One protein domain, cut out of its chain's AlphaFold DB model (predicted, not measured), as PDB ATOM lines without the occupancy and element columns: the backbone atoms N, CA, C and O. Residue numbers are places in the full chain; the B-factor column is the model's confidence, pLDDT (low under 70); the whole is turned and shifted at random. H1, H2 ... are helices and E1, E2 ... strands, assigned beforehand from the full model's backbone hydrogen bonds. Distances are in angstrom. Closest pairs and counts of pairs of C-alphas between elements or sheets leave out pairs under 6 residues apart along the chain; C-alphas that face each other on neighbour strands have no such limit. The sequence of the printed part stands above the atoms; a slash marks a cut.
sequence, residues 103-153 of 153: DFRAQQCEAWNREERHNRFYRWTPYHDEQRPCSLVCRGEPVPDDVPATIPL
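Overview. This is residues 103 to 153 of the 153 residues of the protein "ADAMTS-like protein 3" of Thrips palmi (UniProt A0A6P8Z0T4). With little regular structure, the printed part is a long two-stranded hairpin, E1 and E2, with the short helix H1 packed beside it, mainly near E1. The E1 to E2 link at one end and the stretch after E2 at the other make the length. The 51 printed residues hold H1, E1 and E2 in that order, an antiparallel sheet and a mixed class, with 19 residues in named elements. The whole is only just loose, close to compact, with a radius of gyration of the C-alphas of 12.1 A and spans of 37 by 20 by 14 A.

Arrangement. H1, residues 104 to 110, has every O i to N i+4 pair within hydrogen-bond range. Its closest C-alphas to E1, residues 122 to 127, are those of Cys 109 and Trp 124, 5.3 A apart. E1 and E2, residues 137 to 142, form an antiparallel hairpin at 149 degrees; N 125 and O 139 are within hydrogen-bond range at 2.9 A.

Along the chain. H1 begins at C-alpha 104 (347.499, 518.567, 878.776). E1 measures 14.6 A and E2 16.4 A, ending at C-alpha 142 (349.160, 499.212, 869.339).

Size, cuts and confidence. The C-alphas of Gln 131 and Asp 146, the two farthest apart, are 37.4 A apart. The printed part has no cut, the H1 to E1 link is long, and pLDDT is under 70 at residues 147 to 153.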
ATOM      1  N   ASP A 103     343.397 518.800 876.614       88.56
ATOM      2  CA  ASP A 103     343.866 517.980 877.726       88.56
ATOM      3  C   ASP A 103     345.399 517.888 877.695       88.56
ATOM      4  O   ASP A 103     346.006 517.224 876.854       88.56
ATOM      5  N   PHE A 104     346.043 518.544 878.656       88.31
ATOM      6  CA  PHE A 104     347.499 518.567 878.776       88.31
ATOM      7  C   PHE A 104     348.095 517.191 879.079       88.31
ATOM      8  O   PHE A 104     349.245 516.940 878.716       88.31
ATOM      9  N   ARG A 105     347.372 516.285 879.754       92.31
ATOM     10  CA  ARG A 105     347.866 514.911 879.940       92.31
ATOM     11  C   ARG A 105     347.838 514.154 878.615       92.31
ATOM     12  O   ARG A 105     348.795 513.436 878.333       92.31
ATOM     13  N   ALA A 106     346.809 514.372 877.794       93.06
ATOM     14  CA  ALA A 106     346.745 513.821 876.444       93.06
ATOM     15  C   ALA A 106     347.901 514.330 875.577       93.06
ATOM     16  O   ALA A 106     348.668 513.506 875.095       93.06
ATOM     17  N   GLN A 107     348.137 515.647 875.509       92.00
ATOM     18  CA  GLN A 107     349.264 516.214 874.747       92.00
ATOM     19  C   GLN A 107     350.619 515.597 875.129       92.00
ATOM     20  O   GLN A 107     351.433 515.271 874.266       92.00
ATOM     21  N   GLN A 108     350.871 515.429 876.432       93.56
ATOM     22  CA  GLN A 108     352.122 514.842 876.921       93.56
ATOM     23  C   GLN A 108     352.269 513.365 876.531       93.56
ATOM     24  O   GLN A 108     353.383 512.921 876.257       93.56
ATOM     25  N   CYS A 109     351.173 512.598 876.506       95.12
ATOM     26  CA  CYS A 109     351.198 511.208 876.057       95.12
ATOM     27  C   CYS A 109     351.300 511.109 874.526       95.12
ATOM     28  O   CYS A 109     352.120 510.348 874.018       95.12
ATOM     29  N   GLU A 110     350.544 511.915 873.784       94.31
ATOM     30  CA  GLU A 110     350.506 511.916 872.317       94.31
ATOM     31  C   GLU A 110     351.829 512.337 871.675       94.31
ATOM     32  O   GLU A 110     352.115 511.934 870.546       94.31
ATOM     33  N   ALA A 111     352.680 513.068 872.402       92.75
ATOM     34  CA  ALA A 111     354.050 513.362 871.984       92.75
ATOM     35  C   ALA A 111     354.843 512.096 871.594       92.75
ATOM     36  O   ALA A 111     355.755 512.173 870.774       92.75
ATOM     37  N   TRP A 112     354.465 510.928 872.128       91.75
ATOM     38  CA  TRP A 112     355.091 509.635 871.847       91.75
ATOM     39  C   TRP A 112     354.426 508.843 870.717       91.75
ATOM     40  O   TRP A 112     354.944 507.793 870.345       91.75
ATOM     41  N   ASN A 113     353.305 509.309 870.152       89.38
ATOM     42  CA  ASN A 113     352.596 508.594 869.077       89.38
ATOM     43  C   ASN A 113     353.436 508.472 867.801       89.38
ATOM     44  O   ASN A 113     353.236 507.549 867.017       89.38
ATOM     45  N   ARG A 114     354.372 509.406 867.594       86.12
ATOM     46  CA  ARG A 114     355.274 509.418 866.435       86.12
ATOM     47  C   ARG A 114     356.546 508.598 866.649       86.12
ATOM     48  O   ARG A 114     357.321 508.458 865.711       86.12
ATOM     49  N   GLU A 115     356.753 508.070 867.853       88.62
ATOM     50  CA  GLU A 115     357.938 507.288 868.177       88.62
ATOM     51  C   GLU A 115     357.650 505.799 867.978       88.62
ATOM     52  O   GLU A 115     356.813 505.207 868.669       88.62
ATOM     53  N   GLU A 116     358.356 505.181 867.037       86.38
ATOM     54  CA  GLU A 116     358.257 503.746 866.802       86.38
ATOM     55  C   GLU A 116     358.924 502.977 867.952       86.38
ATOM     56  O   GLU A 116     360.077 503.218 868.312       86.38
ATOM     57  N   ARG A 117     358.208 502.015 868.547       85.06
ATOM     58  CA  ARG A 117     358.758 501.143 869.592       85.06
ATOM     59  C   ARG A 117     358.560 499.689 869.216       85.06
ATOM     60  O   ARG A 117     357.433 499.243 869.036       85.06
ATOM     61  N   HIS A 118     359.655 498.932 869.170       86.88
ATOM     62  CA  HIS A 118     359.636 497.518 868.778       86.88
ATOM     63  C   HIS A 118     358.976 497.299 867.404       86.88
ATOM     64  O   HIS A 118     358.156 496.398 867.250       86.88
ATOM     65  N   ASN A 119     359.337 498.140 866.425       86.25
ATOM     66  CA  ASN A 119     358.836 498.085 865.048       86.25
ATOM     67  C   ASN A 119     357.302 498.229 864.938       86.25
ATOM     68  O   ASN A 119     356.653 497.564 864.128       86.25
ATOM     69  N   ARG A 120     356.711 499.016 865.848       87.38
ATOM     70  CA  ARG A 120     355.271 499.258 865.918       87.38
ATOM     71  C   ARG A 120     354.970 500.644 866.481       87.38
ATOM     72  O   ARG A 120     355.627 501.107 867.417       87.38
ATOM     73  N   PHE A 121     353.935 501.278 865.943       90.50
ATOM     74  CA  PHE A 121     353.388 502.521 866.476       90.50
ATOM     75  C   PHE A 121     352.331 502.249 867.543       90.50
ATOM     76  O   PHE A 121     351.595 501.260 867.490       90.50
ATOM     77  N   TYR A 122     352.245 503.156 868.509       91.75
ATOM     78  CA  TYR A 122     351.282 503.084 869.598       91.75
ATOM     79  C   TYR A 122     350.524 504.397 869.704       91.75
ATOM     80  O   TYR A 122     351.105 505.473 869.590       91.75
ATOM     81  N   ARG A 123     349.230 504.294 869.991       93.12
ATOM     82  CA  ARG A 123     348.408 505.413 870.423       93.12
ATOM     83  C   ARG A 123     348.474 505.511 871.940       93.12
ATOM     84  O   ARG A 123     347.897 504.694 872.658       93.12
ATOM     85  N   TRP A 124     349.199 506.507 872.420       95.00
ATOM     86  CA  TRP A 124     349.384 506.793 873.830       95.00
ATOM     87  C   TRP A 124     348.253 507.673 874.343       95.00
ATOM     88  O   TRP A 124     348.033 508.776 873.856       95.00
ATOM     89  N   THR A 125     347.546 507.191 875.359       95.00
ATOM     90  CA  THR A 125     346.487 507.944 876.041       95.00
ATOM     91  C   THR A 125     346.799 508.059 877.530       95.00
ATOM     92  O   THR A 125     347.486 507.189 878.080       95.00
ATOM     93  N   PRO A 126     346.336 509.121 878.207       96.31
ATOM     94  CA  PRO A 126     346.583 509.279 879.628       96.31
ATOM     95  C   PRO A 126     345.765 508.269 880.438       96.31
ATOM     96  O   PRO A 126     344.598 507.999 880.156       96.31
ATOM     97  N   TYR A 127     346.389 507.716 881.472       95.56
ATOM     98  CA  TYR A 127     345.739 506.924 882.506       95.56
ATOM     99  C   TYR A 127     345.734 507.720 883.812       95.56
ATOM    100  O   TYR A 127     346.776 508.190 884.273       95.56
ATOM    101  N   HIS A 128     344.551 507.877 884.403       94.25
ATOM    102  CA  HIS A 128     344.361 508.643 885.630       94.25
ATOM    103  C   HIS A 128     344.375 507.700 886.831       94.25
ATOM    104  O   HIS A 128     343.482 506.876 886.997       94.25
ATOM    105  N   ASP A 129     345.406 507.835 887.659       94.69
ATOM    106  CA  ASP A 129     345.569 507.082 888.897       94.69
ATOM    107  C   ASP A 129     345.139 507.959 890.083       94.69
ATOM    108  O   ASP A 129     345.787 508.963 890.382       94.69
ATOM    109  N   GLU A 130     344.054 507.591 890.767       94.88
ATOM    110  CA  GLU A 130     343.548 508.329 891.935       94.88
ATOM    111  C   GLU A 130     344.521 508.314 893.121       94.88
ATOM    112  O   GLU A 130     344.542 509.255 893.912       94.88
ATOM    113  N   GLN A 131     345.365 507.282 893.235       96.88
ATOM    114  CA  GLN A 131     346.378 507.193 894.291       96.88
ATOM    115  C   GLN A 131     347.602 508.055 893.975       96.88
ATOM    116  O   GLN A 131     348.344 508.460 894.873       96.88
ATOM    117  N   ARG A 132     347.834 508.348 892.691       95.75
ATOM    118  CA  ARG A 132     348.959 509.158 892.209       95.75
ATOM    119  C   ARG A 132     348.483 510.193 891.185       95.75
ATOM    120  O   ARG A 132     348.927 510.173 890.036       95.75
ATOM    121  N   PRO A 133     347.643 511.160 891.597       93.62
ATOM    122  CA  PRO A 133     346.975 512.081 890.677       93.62
ATOM    123  C   PRO A 133     347.950 513.001 889.928       93.62
ATOM    124  O   PRO A 133     347.647 513.477 888.834       93.62
ATOM    125  N   CYS A 134     349.132 513.255 890.494       91.69
ATOM    126  CA  CYS A 134     350.165 514.092 889.881       91.69
ATOM    127  C   CYS A 134     351.106 513.321 888.943       91.69
ATOM    128  O   CYS A 134     351.874 513.947 888.215       91.69
ATOM    129  N   SER A 135     351.094 511.986 888.967       95.06
ATOM    130  CA  SER A 135     351.948 511.182 888.096       95.06
ATOM    131  C   SER A 135     351.352 511.110 886.693       95.06
ATOM    132  O   SER A 135     350.180 510.780 886.525       95.06
ATOM    133  N   LEU A 136     352.168 511.392 885.676       94.94
ATOM    134  CA  LEU A 136     351.795 511.124 884.292       94.94
ATOM    135  C   LEU A 136     352.021 509.637 884.009       94.94
ATOM    136  O   LEU A 136     353.159 509.170 883.982       94.94
ATOM    137  N   VAL A 137     350.932 508.899 883.806       95.81
ATOM    138  CA  VAL A 137     350.961 507.507 883.355       95.81
ATOM    139  C   VAL A 137     350.317 507.467 881.975       95.81
ATOM    140  O   VAL A 137     349.178 507.900 881.821       95.81
ATOM    141  N   CYS A 138     351.037 506.966 880.974       95.56
ATOM    142  CA  CYS A 138     350.521 506.808 879.616       95.56
ATOM    143  C   CYS A 138     350.342 505.320 879.305       95.56
ATOM    144  O   CYS A 138     351.241 504.517 879.559       95.56
ATOM    145  N   ARG A 139     349.193 504.956 878.733       95.31
ATOM    146  CA  ARG A 139     348.917 503.609 878.216       95.31
ATOM    147  C   ARG A 139     349.006 503.631 876.694       95.31
ATOM    148  O   ARG A 139     348.427 504.518 876.068       95.31
ATOM    149  N   GLY A 140     349.747 502.692 876.118       93.50
ATOM    150  CA  GLY A 140     349.913 502.569 874.672       93.50
ATOM    151  C   GLY A 140     349.021 501.466 874.121       93.50
ATOM    152  O   GLY A 140     349.143 500.317 874.538       93.50
ATOM    153  N   GLU A 141     348.156 501.803 873.171       92.94
ATOM    154  CA  GLU A 141     347.431 500.818 872.368       92.94
ATOM    155  C   GLU A 141     348.138 500.652 871.021       92.94
ATOM    156  O   GLU A 141     348.388 501.657 870.350       92.94
ATOM    157  N   PRO A 142     348.500 499.426 870.616       91.06
ATOM    158  CA  PRO A 142     349.160 499.212 869.339       91.06
ATOM    159  C   PRO A 142     348.262 499.643 868.174       91.06
ATOM    160  O   PRO A 142     347.093 499.257 868.109       91.06
ATOM    161  N   VAL A 143     348.815 500.404 867.231       87.38
ATOM    162  CA  VAL A 143     348.106 500.765 865.996       87.38
ATOM    163  C   VAL A 143     348.050 499.524 865.080       87.38
ATOM    164  O   VAL A 143     349.025 498.760 865.038       87.38
ATOM    165  N   PRO A 144     346.912 499.239 864.415       84.69
ATOM    166  CA  PRO A 144     346.824 498.173 863.416       84.69
ATOM    167  C   PRO A 144     347.729 498.453 862.212       84.69
ATOM    168  O   PRO A 144     347.796 499.589 861.749       84.69
ATOM    169  N   ASP A 145     348.372 497.413 861.682       75.19
ATOM    170  CA  ASP A 145     349.349 497.527 860.585       75.19
ATOM    171  C   ASP A 145     348.708 497.957 859.246       75.19
ATOM    172  O   ASP A 145     349.395 498.441 858.349       75.19
ATOM    173  N   ASP A 146     347.379 497.845 859.135       73.62
ATOM    174  CA  ASP A 146     346.591 498.261 857.968       73.62
ATOM    175  C   ASP A 146     346.314 499.777 857.921       73.62
ATOM    176  O   ASP A 146     345.736 500.278 856.953       73.62
ATOM    177  N   VAL A 147     346.702 500.527 858.961       67.19
ATOM    178  CA  VAL A 147     346.592 501.989 858.996       67.19
ATOM    179  C   VAL A 147     347.975 502.582 858.717       67.19
ATOM    180  O   VAL A 147     348.868 502.457 859.557       67.19
ATOM    181  N   PRO A 148     348.195 503.237 857.561       58.06
ATOM    182  CA  PRO A 148     349.492 503.822 857.255       58.06
ATOM    183  C   PRO A 148     349.854 504.882 858.303       58.06
ATOM    184  O   PRO A 148     349.017 505.703 858.684       58.06
ATOM    185  N   ALA A 149     351.120 504.891 858.734       55.66
ATOM    186  CA  ALA A 149     351.683 505.766 859.775       55.66
ATOM    187  C   ALA A 149     351.688 507.280 859.432       55.66
ATOM    188  O   ALA A 149     352.411 508.066 860.038       55.66
ATOM    189  N   THR A 150     350.894 507.699 858.447       55.31
ATOM    190  CA  THR A 150     350.823 509.054 857.888       55.31
ATOM    191  C   THR A 150     349.483 509.757 858.109       55.31
ATOM    192  O   THR A 150     349.318 510.875 857.626       55.31
ATOM    193  N   ILE A 151     348.535 509.176 858.850       48.62
ATOM    194  CA  ILE A 151     347.305 509.899 859.210       48.62
ATOM    195  C   ILE A 151     347.594 510.823 860.407       48.62
ATOM    196  O   ILE A 151     347.980 510.325 861.469       48.62
ATOM    197  N   PRO A 152     347.423 512.153 860.279       49.56
ATOM    198  CA  PRO A 152     347.450 513.036 861.432       49.56
ATOM    199  C   PRO A 152     346.178 512.791 862.255       49.56
ATOM    200  O   PRO A 152     345.079 512.775 861.700       49.56
ATOM    201  N   LEU A 153     346.349 512.565 863.559       54.62
ATOM    202  CA  LEU A 153     345.274 512.738 864.539       54.62
ATOM    203  C   LEU A 153     345.017 514.233 864.744       54.62
ATOM    204  O   LEU A 153     346.023 514.982 864.797       54.62
TER     205      LEU A 153